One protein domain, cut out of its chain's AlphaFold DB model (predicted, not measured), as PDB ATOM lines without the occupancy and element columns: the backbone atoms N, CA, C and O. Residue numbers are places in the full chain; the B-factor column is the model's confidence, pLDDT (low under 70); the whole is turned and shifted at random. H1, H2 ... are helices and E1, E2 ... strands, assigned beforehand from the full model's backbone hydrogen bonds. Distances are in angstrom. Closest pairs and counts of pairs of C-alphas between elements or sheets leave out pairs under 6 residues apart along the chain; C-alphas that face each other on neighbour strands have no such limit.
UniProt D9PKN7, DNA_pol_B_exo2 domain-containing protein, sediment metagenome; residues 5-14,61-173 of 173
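What this domain is: This is residues 5 to 14 and 61 to 173 of the 173 residues of the protein "DNA_pol_B_exo2 domain-containing protein" of sediment metagenome (UniProt D9PKN7). A twisted wall of five strands has the long helix H1 laid over one face, along its longest strand E1, while the second long helix, H2, crosses the beginning of H1 and only grazes the sheet with its residues 109 to 113. Four short helices lie farther along the chain: H3 packs on the later part of H1, H4 lies far from the sheet in a stretch of loops, H5 follows directly on E5, and H6 lies away from the other named elements. The printed part has 123 residues, with six named helices and five named strands in the order E1 E2 E3 H1 E4 H2 H3 H4 E5 H5 H6; the class is mixed, helices and strands. The sheet has the order E3 E2 E1 E4 E5 and is mixed, with E3, E2 and E1 antiparallel and E1, E4 and E5 parallel. The whole is compact and rounded, with a radius of gyration of the C-alphas of 14.9 A and spans of 38 by 36 by 36 A.

How they stand to each other: The sheet runs from E3, residues 70 to 74, through E2, residues 61 to 65, E1, residues 5 to 13, and E4, residues 99 to 102, to E5, residues 150 to 152; E3 and E5 are its edge strands. From edge to edge the strands' lines turn by 82 degrees. E2 and E3 form a hairpin, antiparallel at 164 degrees, with N 62 and O 73 within hydrogen-bond range at 2.8 A. E2 and E1 are antiparallel at 176 degrees, with N 6 and O 63 at 2.8 A. E1 and E4 are parallel at 45 degrees, with N 5 and O 99 at 2.8 A. E4 and E5 are parallel at 21 degrees, with N 151 and O 100 at 2.8 A. H1, residues 82 to 96, is on the sheet at a height of 10.5 A, over E1, and runs along the strands, at 15 degrees to E1 on the local plane. E3, H1 and E4 form a split strand-helix-strand unit, two strands running the same way with E2 and E1 between them in the sheet, and its crossover is right-handed. H2, residues 109 to 120, touches H1 at residues 83 to 87 alone, closest at the C-alphas of Ala 83 and His 120, 5.9 A apart. The two run opposite ways at a steep tilt of 69 degrees, only just short of about perpendicular. H3, residues 125 to 128, touches H1 at residues 90 to 94 alone, closest at the C-alphas of Asp 94 and Arg 126, 5.2 A apart. H4, residues 135 to 138, is apart from H1 and H3. E4, H2, H3, H4 and E5 form a strand-helix-strand unit, two parallel neighbour strands with helices between. H5, residues 153 to 157, is only just not on the sheet, with 4 pairs of C-alphas within 10 A. H6, residues 168 to 171, is only just apart from H5, with 8.0 A between their closest C-alphas. In H1, H2 and H5 every O i to N i+4 pair is within hydrogen-bond range; H3, H4 and H6 are too short for such a pair.

Where its parts are: E1 begins at C-alpha 5, (-9.505, 47.499, 326.729), and measures 26.0 A to C-alpha 13. E2 and E3 measure 13.5 A and 13.7 A, and E4 10.2 A. H1 begins at C-alpha 82, (-10.831, 27.843, 325.585), and measures 21.2 A; H2 measures 16.3 A. E5, H3, H4, H5 and H6 are short, with 3 to 5 residues each. H6 ends at C-alpha 171, (-10.871, 49.616, 346.826).

The domain as a whole: The two C-alphas farthest apart are those of Asp 133 and Gln 173, at 42.7 A. Residues 15 to 60 are not printed, and C-alphas 14 and 61 are 19.5 A apart across this cut. Of the links that are printed whole, H4 to E5 is long, with 11 residues. The mean pLDDT of the printed part is 96.9, and no printed residue is under 70.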
ATOM      1  N   LEU A   5      -8.892  48.795 326.481       98.31
ATOM      2  CA  LEU A   5      -9.505  47.499 326.729       98.31
ATOM      3  C   LEU A   5      -9.192  47.069 328.162       98.31
ATOM      4  O   LEU A   5      -8.072  46.660 328.464       98.31
ATOM      5  N   VAL A   6     -10.192  47.159 329.033       98.50
ATOM      6  CA  VAL A   6     -10.164  46.513 330.345       98.50
ATOM      7  C   VAL A   6     -10.549  45.052 330.153       98.50
ATOM      8  O   VAL A   6     -11.500  44.777 329.415       98.50
ATOM      9  N   PHE A   7      -9.845  44.127 330.795       98.69
ATOM     10  CA  PHE A   7     -10.180  42.707 330.738       98.69
ATOM     11  C   PHE A   7      -9.932  42.002 332.071       98.69
ATOM     12  O   PHE A   7      -9.170  42.493 332.902       98.69
ATOM     13  N   ASP A   8     -10.586  40.855 332.220       98.50
ATOM     14  CA  ASP A   8     -10.462  39.925 333.341       98.50
ATOM     15  C   ASP A   8     -10.763  38.500 332.842       98.50
ATOM     16  O   ASP A   8     -11.530  38.333 331.874       98.50
ATOM     17  N   ILE A   9     -10.139  37.484 333.443       98.62
ATOM     18  CA  ILE A   9     -10.363  36.077 333.092       98.62
ATOM     19  C   ILE A   9     -10.957  35.274 334.244       98.62
ATOM     20  O   ILE A   9     -10.523  35.345 335.387       98.62
ATOM     21  N   GLU A  10     -11.846  34.353 333.885       98.12
ATOM     22  CA  GLU A  10     -12.323  33.325 334.802       98.12
ATOM     23  C   GLU A  10     -11.712  31.981 334.443       98.12
ATOM     24  O   GLU A  10     -11.619  31.600 333.265       98.12
ATOM     25  N   THR A  11     -11.301  31.236 335.468       98.44
ATOM     26  CA  THR A  11     -10.570  29.983 335.287       98.44
ATOM     27  C   THR A  11     -11.082  28.860 336.176       98.44
ATOM     28  O   THR A  11     -11.647  29.075 337.243       98.44
ATOM     29  N   ILE A  12     -10.830  27.632 335.733       97.88
ATOM     30  CA  ILE A  12     -10.998  26.405 336.515       97.88
ATOM     31  C   ILE A  12      -9.687  25.606 336.493       97.88
ATOM     32  O   ILE A  12      -8.858  25.833 335.611       97.88
ATOM     33  N   PRO A  13      -9.475  24.641 337.403       98.19
ATOM     34  CA  PRO A  13      -8.340  23.728 337.303       98.19
ATOM     35  C   PRO A  13      -8.326  22.966 335.964       98.19
ATOM     36  O   PRO A  13      -9.341  22.397 335.553       98.19
ATOM     37  N   ASP A  14      -7.176  22.908 335.285       97.94
ATOM     38  CA  ASP A  14      -7.004  22.097 334.073       97.94
ATOM     39  C   ASP A  14      -6.869  20.618 334.449       97.94
ATOM     40  O   ASP A  14      -5.772  20.076 334.506       97.94
ATOM     41  N   SER A  61     -13.779  38.391 330.046       98.25
ATOM     42  CA  SER A  61     -14.687  39.535 330.047       98.25
ATOM     43  C   SER A  61     -13.933  40.800 329.673       98.25
ATOM     44  O   SER A  61     -12.750  40.948 329.968       98.25
ATOM     45  N   CYS A  62     -14.601  41.702 328.962       98.12
ATOM     46  CA  CYS A  62     -13.997  42.897 328.396       98.12
ATOM     47  C   CYS A  62     -14.900  44.114 328.593       98.12
ATOM     48  O   CYS A  62     -16.107  44.055 328.351       98.12
ATOM     49  N   ALA A  63     -14.288  45.249 328.929       97.94
ATOM     50  CA  ALA A  63     -14.884  46.568 328.777       97.94
ATOM     51  C   ALA A  63     -13.988  47.420 327.871       97.94
ATOM     52  O   ALA A  63     -12.844  47.722 328.201       97.94
ATOM     53  N   LEU A  64     -14.507  47.806 326.707       96.94
ATOM     54  CA  LEU A  64     -13.799  48.642 325.745       96.94
ATOM     55  C   LEU A  64     -14.361  50.047 325.782       96.94
ATOM     56  O   LEU A  64     -15.535  50.267 325.473       96.94
ATOM     57  N   ARG A  65     -13.485  50.994 326.090       95.31
ATOM     58  CA  ARG A  65     -13.761  52.415 325.975       95.31
ATOM     59  C   ARG A  65     -13.098  52.948 324.713       95.31
ATOM     60  O   ARG A  65     -11.874  52.930 324.578       95.31
ATOM     61  N   ASP A  66     -13.931  53.433 323.804       90.50
ATOM     62  CA  ASP A  66     -13.524  54.233 322.651       90.50
ATOM     63  C   ASP A  66     -13.896  55.710 322.902       90.50
ATOM     64  O   ASP A  66     -14.329  56.068 324.000       90.50
ATOM     65  N   ARG A  67     -13.703  56.594 321.918       88.75
ATOM     66  CA  ARG A  67     -13.911  58.044 322.051       88.75
ATOM     67  C   ARG A  67     -15.283  58.407 322.626       88.75
ATOM     68  O   ARG A  67     -15.343  59.190 323.568       88.75
ATOM     69  N   ASP A  68     -16.334  57.806 322.077       91.25
ATOM     70  CA  ASP A  68     -17.725  58.199 322.335       91.25
ATOM     71  C   ASP A  68     -18.581  57.043 322.884       91.25
ATOM     72  O   ASP A  68     -19.798  57.169 323.004       91.25
ATOM     73  N   SER A  69     -17.978  55.887 323.195       94.56
ATOM     74  CA  SER A  69     -18.732  54.716 323.659       94.56
ATOM     75  C   SER A  69     -17.960  53.844 324.642       94.56
ATOM     76  O   SER A  69     -16.733  53.743 324.595       94.56
ATOM     77  N   VAL A  70     -18.722  53.177 325.508       96.25
ATOM     78  CA  VAL A  70     -18.262  52.073 326.350       96.25
ATOM     79  C   VAL A  70     -19.074  50.845 325.972       96.25
ATOM     80  O   VAL A  70     -20.300  50.902 325.896       96.25
ATOM     81  N   ARG A  71     -18.388  49.736 325.709       96.69
ATOM     82  CA  ARG A  71     -19.006  48.440 325.410       96.69
ATOM     83  C   ARG A  71     -18.498  47.410 326.399       96.69
ATOM     84  O   ARG A  71     -17.297  47.357 326.636       96.69
ATOM     85  N   VAL A  72     -19.398  46.586 326.923       97.75
ATOM     86  CA  VAL A  72     -19.079  45.498 327.856       97.75
ATOM     87  C   VAL A  72     -19.596  44.193 327.268       97.75
ATOM     88  O   VAL A  72     -20.753  44.126 326.850       97.75
ATOM     89  N   TRP A  73     -18.735  43.184 327.175       97.56
ATOM     90  CA  TRP A  73     -19.080  41.858 326.659       97.56
ATOM     91  C   TRP A  73     -18.054  40.819 327.119       97.56
ATOM     92  O   TRP A  73     -16.969  41.174 327.569       97.56
ATOM     93  N   SER A  74     -18.368  39.536 326.954       97.38
ATOM     94  CA  SER A  74     -17.386  38.454 327.080       97.38
ATOM     95  C   SER A  74     -16.988  37.947 325.698       97.38
ATOM     96  O   SER A  74     -17.817  37.889 324.787       97.38
ATOM     97  N   LEU A  75     -15.715  37.597 325.519       96.75
ATOM     98  CA  LEU A  75     -15.248  36.986 324.279       96.75
ATOM     99  C   LEU A  75     -15.934  35.633 324.083       96.75
ATOM    100  O   LEU A  75     -16.085  34.864 325.025       96.75
ATOM    101  N   GLY A  76     -16.332  35.343 322.845       93.25
ATOM    102  CA  GLY A  76     -17.009  34.087 322.541       93.25
ATOM    103  C   GLY A  76     -18.453  34.026 323.031       93.25
ATOM    104  O   GLY A  76     -19.126  35.026 323.266       93.25
ATOM    105  N   THR A  77     -18.935  32.800 323.125       93.25
ATOM    106  CA  THR A  77     -20.229  32.392 323.654       93.25
ATOM    107  C   THR A  77     -20.003  31.198 324.576       93.25
ATOM    108  O   THR A  77     -18.949  30.570 324.532       93.25
ATOM    109  N   ALA A  78     -21.016  30.790 325.342       91.12
ATOM    110  CA  ALA A  78     -20.928  29.600 326.197       91.12
ATOM    111  C   ALA A  78     -20.639  28.279 325.440       91.12
ATOM    112  O   ALA A  78     -20.422  27.246 326.070       91.12
ATOM    113  N   LYS A  79     -20.678  28.286 324.100       93.56
ATOM    114  CA  LYS A  79     -20.353  27.133 323.247       93.56
ATOM    115  C   LYS A  79     -18.902  27.131 322.767       93.56
ATOM    116  O   LYS A  79     -18.439  26.099 322.286       93.56
ATOM    117  N   ASP A  80     -18.215  28.268 322.851       96.44
ATOM    118  CA  ASP A  80     -16.842  28.400 322.383       96.44
ATOM    119  C   ASP A  80     -15.879  27.791 323.414       96.44
ATOM    120  O   ASP A  80     -16.003  28.003 324.620       96.44
ATOM    121  N   GLY A  81     -14.927  26.989 322.936       97.38
ATOM    122  CA  GLY A  81     -13.898  26.392 323.784       97.38
ATOM    123  C   GLY A  81     -12.781  27.379 324.129       97.38
ATOM    124  O   GLY A  81     -12.612  28.402 323.473       97.38
ATOM    125  N   GLU A  82     -11.952  27.019 325.109       98.31
ATOM    126  CA  GLU A  82     -10.831  27.843 325.585       98.31
ATOM    127  C   GLU A  82      -9.928  28.367 324.456       98.31
ATOM    128  O   GLU A  82      -9.597  29.550 324.443       98.31
ATOM    129  N   ALA A  83      -9.554  27.507 323.502       98.38
ATOM    130  CA  ALA A  83      -8.689  27.886 322.386       98.38
ATOM    131  C   ALA A  83      -9.258  29.074 321.595       98.38
ATOM    132  O   ALA A  83      -8.527  29.995 321.249       98.38
ATOM    133  N   GLU A  84     -10.572  29.087 321.361       98.56
ATOM    134  CA  GLU A  84     -11.245  30.164 320.638       98.56
ATOM    135  C   GLU A  84     -11.288  31.455 321.466       98.56
ATOM    136  O   GLU A  84     -11.070  32.538 320.924       98.56
ATOM    137  N   LEU A  85     -11.509  31.356 322.781       98.56
ATOM    138  CA  LEU A  85     -11.501  32.516 323.679       98.56
ATOM    139  C   LEU A  85     -10.129  33.197 323.696       98.56
ATOM    140  O   LEU A  85     -10.024  34.400 323.450       98.56
ATOM    141  N   VAL A  86      -9.077  32.410 323.933       98.75
ATOM    142  CA  VAL A  86      -7.689  32.888 323.980       98.75
ATOM    143  C   VAL A  86      -7.272  33.450 322.621       98.75
ATOM    144  O   VAL A  86      -6.675  34.524 322.552       98.75
ATOM    145  N   LYS A  87      -7.650  32.781 321.524       98.56
ATOM    146  CA  LYS A  87      -7.371  33.255 320.166       98.56
ATOM    147  C   LYS A  87      -8.029  34.604 319.900       98.56
ATOM    148  O   LYS A  87      -7.355  35.522 319.452       98.56
ATOM    149  N   ARG A  88      -9.315  34.769 320.231       98.44
ATOM    150  CA  ARG A  88     -10.021  36.051 320.063       98.44
ATOM    151  C   ARG A  88      -9.394  37.183 320.868       98.44
ATOM    152  O   ARG A  88      -9.408  38.320 320.400       98.44
ATOM    153  N   PHE A  89      -8.860  36.886 322.052       98.62
ATOM    154  CA  PHE A  89      -8.169  37.879 322.869       98.62
ATOM    155  C   PHE A  89      -6.922  38.410 322.150       98.62
ATOM    156  O   PHE A  89      -6.816  39.616 321.916       98.62
ATOM    157  N   PHE A  90      -6.025  37.518 321.719       98.62
ATOM    158  CA  PHE A  90      -4.796  37.913 321.025       98.62
ATOM    159  C   PHE A  90      -5.051  38.478 319.619       98.62
ATOM    160  O   PHE A  90      -4.462  39.500 319.274       98.62
ATOM    161  N   ASP A  91      -6.007  37.932 318.858       98.06
ATOM    162  CA  ASP A  91      -6.446  38.497 317.570       98.06
ATOM    163  C   ASP A  91      -6.961  39.942 317.741       98.06
ATOM    164  O   ASP A  91      -6.745  40.809 316.889       98.06
ATOM    165  N   GLY A  92      -7.653  40.226 318.852       96.75
ATOM    166  CA  GLY A  92      -8.108  41.570 319.200       96.75
ATOM    167  C   GLY A  92      -6.947  42.540 319.442       96.75
ATOM    168  O   GLY A  92      -6.997  43.686 318.987       96.75
ATOM    169  N   ILE A  93      -5.886  42.078 320.107       97.50
ATOM    170  CA  ILE A  93      -4.667  42.864 320.341       97.50
ATOM    171  C   ILE A  93      -3.930  43.125 319.027       97.50
ATOM    172  O   ILE A  93      -3.599  44.277 318.737       97.50
ATOM    173  N   ASP A  94      -3.736  42.098 318.203       96.19
ATOM    174  CA  ASP A  94      -3.091  42.226 316.894       96.19
ATOM    175  C   ASP A  94      -3.837  43.233 316.007       96.19
ATOM    176  O   ASP A  94      -3.228  44.123 315.408       96.19
ATOM    177  N   LYS A  95      -5.172  43.152 315.975       95.38
ATOM    178  CA  LYS A  95      -6.008  43.983 315.104       95.38
ATOM    179  C   LYS A  95      -6.134  45.434 315.559       95.38
ATOM    180  O   LYS A  95      -6.121  46.336 314.722       95.38
ATOM    181  N   TYR A  96      -6.349  45.663 316.853       94.56
ATOM    182  CA  TYR A  96      -6.706  46.991 317.370       94.56
ATOM    183  C   TYR A  96      -5.579  47.662 318.146       94.56
ATOM    184  O   TYR A  96      -5.628  48.874 318.342       94.56
ATOM    185  N   THR A  97      -4.587  46.885 318.588       96.06
ATOM    186  CA  THR A  97      -3.453  47.347 319.397       96.06
ATOM    187  C   THR A  97      -3.906  48.296 320.530       96.06
ATOM    188  O   THR A  97      -3.435  49.432 320.627       96.06
ATOM    189  N   PRO A  98      -4.881  47.881 321.370       96.94
ATOM    190  CA  PRO A  98      -5.430  48.740 322.414       96.94
ATOM    191  C   PRO A  98      -4.417  48.952 323.544       96.94
ATOM    192  O   PRO A  98      -3.473  48.177 323.700       96.94
ATOM    193  N   GLN A  99      -4.651  49.954 324.388       97.94
ATOM    194  CA  GLN A  99      -4.082  49.941 325.735       97.94
ATOM    195  C   GLN A  99      -4.850  48.906 326.563       97.94
ATOM    196  O   GLN A  99      -6.071  49.005 326.682       97.94
ATOM    197  N   LEU A 100      -4.148  47.927 327.124       98.56
ATOM    198  CA  LEU A 100      -4.716  46.962 328.057       98.56
ATOM    199  C   LEU A 100      -4.745  47.543 329.467       98.56
ATOM    200  O   LEU A 100      -3.788  48.187 329.895       98.56
ATOM    201  N   VAL A 101      -5.816  47.264 330.200       98.56
ATOM    202  CA  VAL A 101      -5.962  47.612 331.614       98.56
ATOM    203  C   VAL A 101      -6.503  46.398 332.365       98.56
ATOM    204  O   VAL A 101      -7.395  45.712 331.872       98.56
ATOM    205  N   SER A 102      -5.972  46.125 333.551       98.56
ATOM    206  CA  SER A 102      -6.402  45.006 334.404       98.56
ATOM    207  C   SER A 102      -6.190  45.337 335.880       98.56
ATOM    208  O   SER A 102      -5.447  46.269 336.198       98.56
ATOM    209  N   TRP A 103      -6.749  44.530 336.779       98.56
ATOM    210  CA  TRP A 103      -6.394  44.528 338.199       98.56
ATOM    211  C   TRP A 103      -5.623  43.249 338.527       98.56
ATOM    212  O   TRP A 103      -6.191  42.170 338.444       98.56
ATOM    213  N   ASN A 104      -4.330  43.344 338.858       97.94
ATOM    214  CA  ASN A 104      -3.447  42.185 339.068       97.94
ATOM    215  C   ASN A 104      -3.279  41.260 337.838       97.94
ATOM    216  O   ASN A 104      -2.829  40.117 337.956       97.94
ATOM    217  N   GLY A 105      -3.585  41.750 336.635       97.94
ATOM    218  CA  GLY A 105      -3.477  40.959 335.409       97.94
ATOM    219  C   GLY A 105      -2.044  40.578 335.033       97.94
ATOM    220  O   GLY A 105      -1.843  39.570 334.360       97.94
ATOM    221  N   SER A 106      -1.030  41.317 335.499       97.19
ATOM    222  CA  SER A 106       0.377  40.902 335.365       97.19
ATOM    223  C   SER A 106       0.717  39.719 336.271       97.19
ATOM    224  O   SER A 106       1.595  38.919 335.950       97.19
ATOM    225  N   GLY A 107       0.048  39.627 337.424       96.75
ATOM    226  CA  GLY A 107       0.274  38.585 338.420       96.75
ATOM    227  C   GLY A 107      -0.452  37.279 338.104       96.75
ATOM    228  O   GLY A 107       0.026  36.215 338.505       96.75
ATOM    229  N   PHE A 108      -1.573  37.342 337.381       98.44
ATOM    230  CA  PHE A 108      -2.411  36.172 337.131       98.44
ATOM    231  C   PHE A 108      -2.899  36.053 335.684       98.44
ATOM    232  O   PHE A 108      -2.487  35.119 334.991       98.44
ATOM    233  N   ASP A 109      -3.721  36.988 335.210       98.75
ATOM    234  CA  ASP A 109      -4.474  36.857 333.960       98.75
ATOM    235  C   ASP A 109      -3.588  36.649 332.729       98.75
ATOM    236  O   ASP A 109      -3.747  35.676 331.990       98.75
ATOM    237  N   LEU A 110      -2.616  37.539 332.511       98.62
ATOM    238  CA  LEU A 110      -1.706  37.451 331.371       98.62
ATOM    239  C   LEU A 110      -0.810  36.214 331.460       98.62
ATOM    240  O   LEU A 110      -0.773  35.485 330.470       98.62
ATOM    241  N   PRO A 111      -0.165  35.891 332.602       98.69
ATOM    242  CA  PRO A 111       0.544  34.623 332.750       98.69
ATOM    243  C   PRO A 111      -0.299  33.394 332.389       98.69
ATOM    244  O   PRO A 111       0.191  32.510 331.686       98.69
ATOM    245  N   VAL A 112      -1.564  33.323 332.825       98.88
ATOM    246  CA  VAL A 112      -2.470  32.232 332.426       98.88
ATOM    247  C   VAL A 112      -2.670  32.248 330.910       98.88
ATOM    248  O   VAL A 112      -2.426  31.233 330.256       98.88
ATOM    249  N   LEU A 113      -3.040  33.390 330.325       98.81
ATOM    250  CA  LEU A 113      -3.254  33.525 328.881       98.81
ATOM    251  C   LEU A 113      -2.005  33.166 328.060       98.81
ATOM    252  O   LEU A 113      -2.149  32.553 327.004       98.81
ATOM    253  N   HIS A 114      -0.792  33.459 328.541       98.69
ATOM    254  CA  HIS A 114       0.466  33.064 327.893       98.69
ATOM    255  C   HIS A 114       0.608  31.547 327.825       98.69
ATOM    256  O   HIS A 114       0.840  30.993 326.751       98.69
ATOM    257  N   TYR A 115       0.434  30.861 328.960       98.56
ATOM    258  CA  TYR A 115       0.524  29.402 329.004       98.56
ATOM    259  C   TYR A 115      -0.570  28.744 328.167       98.56
ATOM    260  O   TYR A 115      -0.308  27.743 327.498       98.56
ATOM    261  N   ARG A 116      -1.784  29.303 328.165       98.69
ATOM    262  CA  ARG A 116      -2.895  28.753 327.376       98.69
ATOM    263  C   ARG A 116      -2.751  29.033 325.887       98.69
ATOM    264  O   ARG A 116      -3.080  28.156 325.092       98.69
ATOM    265  N   ALA A 117      -2.184  30.171 325.495       98.69
ATOM    266  CA  ALA A 117      -1.808  30.420 324.107       98.69
ATOM    267  C   ALA A 117      -0.746  29.425 323.635       98.69
ATOM    268  O   ALA A 117      -0.919  28.807 322.586       98.69
ATOM    269  N   LEU A 118       0.297  29.198 324.443       98.31
ATOM    270  CA  LEU A 118       1.331  28.208 324.145       98.31
ATOM    271  C   LEU A 118       0.743  26.797 324.007       98.31
ATOM    272  O   LEU A 118       1.032  26.107 323.033       98.31
ATOM    273  N   PHE A 119      -0.108  26.385 324.950       97.81
ATOM    274  CA  PHE A 119      -0.753  25.069 324.939       97.81
ATOM    275  C   PHE A 119      -1.601  24.836 323.677       97.81
ATOM    276  O   PHE A 119      -1.575  23.742 323.117       97.81
ATOM    277  N   HIS A 120      -2.326  25.860 323.213       98.38
ATOM    278  CA  HIS A 120      -3.189  25.780 322.027       98.38
ATOM    279  C   HIS A 120      -2.492  26.159 320.710       98.38
ATOM    280  O   HIS A 120      -3.135  26.144 319.664       98.38
ATOM    281  N   GLY A 121      -1.198  26.498 320.732       98.38
ATOM    282  CA  GLY A 121      -0.455  26.909 319.535       98.38
ATOM    283  C   GLY A 121      -0.924  28.243 318.940       98.38
ATOM    284  O   GLY A 121      -0.886  28.429 317.725       98.38
ATOM    285  N   ILE A 122      -1.399  29.162 319.780       98.62
ATOM    286  CA  ILE A 122      -1.903  30.477 319.372       98.62
ATOM    287  C   ILE A 122      -0.737  31.465 319.343       98.62
ATOM    288  O   ILE A 122      -0.104  31.730 320.365       98.62
ATOM    289  N   ALA A 123      -0.462  32.021 318.164       97.38
ATOM    290  CA  ALA A 123       0.515  33.088 317.996       97.38
ATOM    291  C   ALA A 123      -0.090  34.451 318.368       97.38
ATOM    292  O   ALA A 123      -1.282  34.678 318.173       97.38
ATOM    293  N   ALA A 124       0.747  35.357 318.876       97.56
ATOM    294  CA  ALA A 124       0.359  36.724 319.225       97.56
ATOM    295  C   ALA A 124       1.508  37.711 318.928       97.56
ATOM    296  O   ALA A 124       2.083  38.285 319.855       97.56
ATOM    297  N   PRO A 125       1.933  37.846 317.659       96.94
ATOM    298  CA  PRO A 125       3.138  38.589 317.289       96.94
ATOM    299  C   PRO A 125       3.129  40.032 317.800       96.94
ATOM    300  O   PRO A 125       4.107  40.460 318.403       96.94
ATOM    301  N   ARG A 126       2.011  40.765 317.669       97.12
ATOM    302  CA  ARG A 126       1.927  42.152 318.158       97.12
ATOM    303  C   ARG A 126       2.046  42.236 319.671       97.12
ATOM    304  O   ARG A 126       2.582  43.204 320.198       97.12
ATOM    305  N   TYR A 127       1.489  41.252 320.372       98.12
ATOM    306  CA  TYR A 127       1.545  41.196 321.826       98.12
ATOM    307  C   TYR A 127       2.985  41.004 322.327       98.12
ATOM    308  O   TYR A 127       3.399  41.663 323.282       98.12
ATOM    309  N   TRP A 128       3.736  40.128 321.656       97.94
ATOM    310  CA  TRP A 128       5.110  39.766 322.007       97.94
ATOM    311  C   TRP A 128       6.183  40.685 321.417       97.94
ATOM    312  O   TRP A 128       7.349  40.531 321.774       97.94
ATOM    313  N   ASP A 129       5.824  41.632 320.551       97.62
ATOM    314  CA  ASP A 129       6.785  42.550 319.945       97.62
ATOM    315  C   ASP A 129       7.426  43.463 321.006       97.62
ATOM    316  O   ASP A 129       6.758  44.238 321.700       97.62
ATOM    317  N   LEU A 130       8.748  43.364 321.135       97.38
ATOM    318  CA  LEU A 130       9.568  44.176 322.037       97.38
ATOM    319  C   LEU A 130      10.309  45.301 321.300       97.38
ATOM    320  O   LEU A 130      11.206  45.925 321.869       97.38
ATOM    321  N   GLY A 131       9.928  45.585 320.054       96.69
ATOM    322  CA  GLY A 131      10.590  46.549 319.182       96.69
ATOM    323  C   GLY A 131      11.369  45.929 318.023       96.69
ATOM    324  O   GLY A 131      12.138  46.657 317.388       96.69
ATOM    325  N   ASP A 132      11.210  44.623 317.791       95.88
ATOM    326  CA  ASP A 132      11.926  43.876 316.753       95.88
ATOM    327  C   ASP A 132      11.250  44.062 315.388       95.88
ATOM    328  O   ASP A 132      11.936  44.337 314.400       95.88
ATOM    329  N   ASP A 133       9.915  43.998 315.355       94.94
ATOM    330  CA  ASP A 133       9.120  44.209 314.140       94.94
ATOM    331  C   ASP A 133       8.662  45.674 314.024       94.94
ATOM    332  O   ASP A 133       8.828  46.313 312.979       94.94
ATOM    333  N   ASP A 134       8.126  46.244 315.107       94.44
ATOM    334  CA  ASP A 134       7.672  47.632 315.193       94.44
ATOM    335  C   ASP A 134       8.490  48.407 316.235       94.44
ATOM    336  O   ASP A 134       8.316  48.262 317.444       94.44
ATOM    337  N   ARG A 135       9.365  49.310 315.778       94.88
ATOM    338  CA  ARG A 135      10.253  50.098 316.655       94.88
ATOM    339  C   ARG A 135       9.514  50.901 317.730       94.88
ATOM    340  O   ARG A 135      10.132  51.205 318.754       94.88
ATOM    341  N   ASP A 136       8.234  51.225 317.539       92.56
ATOM    342  CA  ASP A 136       7.432  51.923 318.550       92.56
ATOM    343  C   ASP A 136       7.188  51.047 319.795       92.56
ATOM    344  O   ASP A 136       7.010  51.564 320.903       92.56
ATOM    345  N   PHE A 137       7.249  49.720 319.652       96.06
ATOM    346  CA  PHE A 137       7.113  48.770 320.757       96.06
ATOM    347  C   PHE A 137       8.358  48.683 321.643       96.06
ATOM    348  O   PHE A 137       8.265  48.258 322.798       96.06
ATOM    349  N   LYS A 138       9.503  49.207 321.193       96.00
ATOM    350  CA  LYS A 138      10.728  49.267 322.006       96.00
ATOM    351  C   LYS A 138      10.536  50.013 323.328       96.00
ATOM    352  O   LYS A 138      11.082  49.616 324.353       96.00
ATOM    353  N   TRP A 139       9.764  51.099 323.302       94.62
ATOM    354  CA  TRP A 139       9.564  51.993 324.450       94.62
ATOM    355  C   TRP A 139       8.162  51.904 325.051       94.62
ATOM    356  O   TRP A 139       7.872  52.550 326.055       94.62
ATOM    357  N   ASN A 140       7.272  51.142 324.414       96.00
ATOM    358  CA  ASN A 140       5.916  50.934 324.886       96.00
ATOM    359  C   ASN A 140       5.368  49.620 324.313       96.00
ATOM    360  O   ASN A 140       4.876  49.616 323.189       96.00
ATOM    361  N   ASN A 141       5.437  48.517 325.062       97.31
ATOM    362  CA  ASN A 141       4.965  47.173 324.675       97.31
ATOM    363  C   ASN A 141       4.132  46.555 325.807       97.31
ATOM    364  O   ASN A 141       4.035  47.141 326.884       97.31
ATOM    365  N   TYR A 142       3.518  45.398 325.556       98.00
ATOM    366  CA  TYR A 142       2.626  44.735 326.515       98.00
ATOM    367  C   TYR A 142       3.345  43.927 327.606       98.00
ATOM    368  O   TYR A 142       2.692  43.498 328.550       98.00
ATOM    369  N   ILE A 143       4.654  43.691 327.476       97.56
ATOM    370  CA  ILE A 143       5.412  42.791 328.364       97.56
ATOM    371  C   ILE A 143       6.150  43.563 329.461       97.56
ATOM    372  O   ILE A 143       6.326  43.087 330.581       97.56
ATOM    373  N   SER A 144       6.623  44.763 329.139       96.81
ATOM    374  CA  SER A 144       7.461  45.553 330.035       96.81
ATOM    375  C   SER A 144       6.624  46.203 331.135       96.81
ATOM    376  O   SER A 144       5.796  47.067 330.858       96.81
ATOM    377  N   ARG A 145       6.917  45.858 332.393       95.69
ATOM    378  CA  ARG A 145       6.189  46.295 333.600       95.69
ATOM    379  C   ARG A 145       5.923  47.803 333.702       95.69
ATOM    380  O   ARG A 145       4.888  48.206 334.211       95.69
ATOM    381  N   PHE A 146       6.869  48.636 333.269       96.06
ATOM    382  CA  PHE A 146       6.798  50.097 333.434       96.06
ATOM    383  C   PHE A 146       6.314  50.835 332.179       96.06
ATOM    384  O   PHE A 146       6.371  52.063 332.120       96.06
ATOM    385  N   HIS A 147       5.882  50.101 331.154       96.19
ATOM    386  CA  HIS A 147       5.268  50.680 329.966       96.19
ATOM    387  C   HIS A 147       3.759  50.824 330.175       96.19
ATOM    388  O   HIS A 147       3.183  50.234 331.079       96.19
ATOM    389  N   SER A 148       3.109  51.649 329.354       96.00
ATOM    390  CA  SER A 148       1.683  51.959 329.509       96.00
ATOM    391  C   SER A 148       0.797  51.228 328.508       96.00
ATOM    392  O   SER A 148      -0.414  51.443 328.504       96.00
ATOM    393  N   ARG A 149       1.357  50.380 327.637       96.75
ATOM    394  CA  ARG A 149       0.555  49.587 326.699       96.75
ATOM    395  C   ARG A 149      -0.257  48.515 327.421       96.75
ATOM    396  O   ARG A 149      -1.369  48.229 326.993       96.75
ATOM    397  N   HIS A 150       0.258  47.995 328.530       98.06
ATOM    398  CA  HIS A 150      -0.523  47.316 329.558       98.06
ATOM    399  C   HIS A 150      -0.364  48.067 330.878       98.06
ATOM    400  O   HIS A 150       0.751  48.319 331.313       98.06
ATOM    401  N   VAL A 151      -1.481  48.455 331.486       98.38
ATOM    402  CA  VAL A 151      -1.524  49.093 332.801       98.38
ATOM    403  C   VAL A 151      -2.199  48.138 333.775       98.38
ATOM    404  O   VAL A 151      -3.424  48.004 333.787       98.38
ATOM    405  N   ASP A 152      -1.400  47.488 334.614       98.38
ATOM    406  CA  ASP A 152      -1.910  46.803 335.797       98.38
ATOM    407  C   ASP A 152      -2.183  47.840 336.892       98.38
ATOM    408  O   ASP A 152      -1.259  48.422 337.462       98.38
ATOM    409  N   LEU A 153      -3.464  48.109 337.155       98.25
ATOM    410  CA  LEU A 153      -3.876  49.143 338.101       98.25
ATOM    411  C   LEU A 153      -3.435  48.826 339.526       98.25
ATOM    412  O   LEU A 153      -3.050  49.749 340.240       98.25
ATOM    413  N   MET A 154      -3.441  47.555 339.932       98.31
ATOM    414  CA  MET A 154      -3.015  47.186 341.279       98.31
ATOM    415  C   MET A 154      -1.519  47.465 341.457       98.31
ATOM    416  O   MET A 154      -1.122  48.079 342.447       98.31
ATOM    417  N   ASP A 155      -0.695  47.077 340.478       97.81
ATOM    418  CA  ASP A 155       0.754  47.302 340.524       97.81
ATOM    419  C   ASP A 155       1.102  48.800 340.466       97.81
ATOM    420  O   ASP A 155       1.907  49.292 341.262       97.81
ATOM    421  N   LEU A 156       0.442  49.549 339.574       97.62
ATOM    422  CA  LEU A 156       0.655  50.987 339.412       97.62
ATOM    423  C   LEU A 156       0.234  51.783 340.658       97.62
ATOM    424  O   LEU A 156       1.007  52.608 341.148       97.62
ATOM    425  N   LEU A 157      -0.980  51.555 341.173       97.62
ATOM    426  CA  LEU A 157      -1.519  52.303 342.317       97.62
ATOM    427  C   LEU A 157      -0.776  51.982 343.617       97.62
ATOM    428  O   LEU A 157      -0.588  52.868 344.449       97.62
ATOM    429  N   ALA A 158      -0.278  50.754 343.764       97.81
ATOM    430  CA  ALA A 158       0.586  50.366 344.873       97.81
ATOM    431  C   ALA A 158       2.017  50.927 344.765       97.81
ATOM    432  O   ALA A 158       2.882  50.586 345.575       97.81
ATOM    433  N   GLY A 159       2.312  51.751 343.752       97.25
ATOM    434  CA  GLY A 159       3.646  52.303 343.528       97.25
ATOM    435  C   GLY A 159       4.691  51.216 343.287       97.25
ATOM    436  O   GLY A 159       5.838  51.355 343.723       97.25
ATOM    437  N   TYR A 160       4.287  50.117 342.643       96.69
ATOM    438  CA  TYR A 160       5.113  48.939 342.377       96.69
ATOM    439  C   TYR A 160       5.596  48.206 343.643       96.69
ATOM    440  O   TYR A 160       6.550  47.421 343.583       96.69
ATOM    441  N   GLN A 161       4.957  48.461 344.793       97.25
ATOM    442  CA  GLN A 161       5.266  47.836 346.077       97.25
ATOM    443  C   GLN A 161       4.256  46.734 346.398       97.25
ATOM    444  O   GLN A 161       3.132  47.013 346.806       97.25
ATOM    445  N   ASN A 162       4.687  45.471 346.348       93.88
ATOM    446  CA  ASN A 162       3.807  44.321 346.607       93.88
ATOM    447  C   ASN A 162       3.105  44.364 347.977       93.88
ATOM    448  O   ASN A 162       2.037  43.789 348.145       93.88
ATOM    449  N   ARG A 163       3.696  45.036 348.976       97.12
ATOM    450  CA  ARG A 163       3.095  45.190 350.315       97.12
ATOM    451  C   ARG A 163       1.908  46.155 350.350       97.12
ATOM    452  O   ARG A 163       1.194  46.162 351.344       97.12
ATOM    453  N   ALA A 164       1.743  46.978 349.319       97.50
ATOM    454  CA  ALA A 164       0.651  47.937 349.180       97.50
ATOM    455  C   ALA A 164      -0.446  47.441 348.219       97.50
ATOM    456  O   ALA A 164      -1.356  48.199 347.894       97.50
ATOM    457  N   PHE A 165      -0.367  46.188 347.757       97.81
ATOM    458  CA  PHE A 165      -1.432  45.572 346.969       97.81
ATOM    459  C   PHE A 165      -2.712  45.455 347.797       97.81
ATOM    460  O   PHE A 165      -2.663  45.145 348.988       97.81
ATOM    461  N   ALA A 166      -3.849  45.686 347.144       97.38
ATOM    462  CA  ALA A 166      -5.173  45.626 347.746       97.38
ATOM    463  C   ALA A 166      -6.137  44.827 346.846       97.38
ATOM    464  O   ALA A 166      -5.969  44.839 345.622       97.38
ATOM    465  N   PRO A 167      -7.135  44.131 347.417       96.31
ATOM    466  CA  PRO A 167      -8.222  43.528 346.647       96.31
ATOM    467  C   PRO A 167      -9.032  44.589 345.890       96.31
ATOM    468  O   PRO A 167      -9.212  45.702 346.386       96.31
ATOM    469  N   LEU A 168      -9.529  44.249 344.696       96.56
ATOM    470  CA  LEU A 168     -10.315  45.175 343.867       96.56
ATOM    471  C   LEU A 168     -11.620  45.580 344.567       96.56
ATOM    472  O   LEU A 168     -12.032  46.734 344.555       96.56
ATOM    473  N   ASP A 169     -12.250  44.605 345.197       96.31
ATOM    474  CA  ASP A 169     -13.499  44.688 345.933       96.31
ATOM    475  C   ASP A 169     -13.394  45.602 347.162       96.31
ATOM    476  O   ASP A 169     -14.342  46.333 347.443       96.31
ATOM    477  N   ASP A 170     -12.237  45.658 347.826       96.38
ATOM    478  CA  ASP A 170     -12.000  46.584 348.942       96.38
ATOM    479  C   ASP A 170     -11.832  48.036 348.463       96.38
ATOM    480  O   ASP A 170     -12.305  48.966 349.116       96.38
ATOM    481  N   VAL A 171     -11.158  48.257 347.327       95.88
ATOM    482  CA  VAL A 171     -10.871  49.616 346.826       95.88
ATOM    483  C   VAL A 171     -12.026  50.246 346.049       95.88
ATOM    484  O   VAL A 171     -12.034  51.461 345.863       95.88
ATOM    485  N   ALA A 172     -12.966  49.439 345.552       93.75
ATOM    486  CA  ALA A 172     -14.071  49.887 344.704       93.75
ATOM    487  C   ALA A 172     -15.333  50.315 345.484       93.75
ATOM    488  O   ALA A 172     -16.369  50.548 344.857       93.75
ATOM    489  N   GLN A 173     -15.257  50.387 346.819       80.31
ATOM    490  CA  GLN A 173     -16.354  50.802 347.706       80.31
ATOM    491  C   GLN A 173     -16.678  52.299 347.616       80.31
ATOM    492  O   GLN A 173     -15.741  53.117 347.454       80.31
TER     493      GLN A 173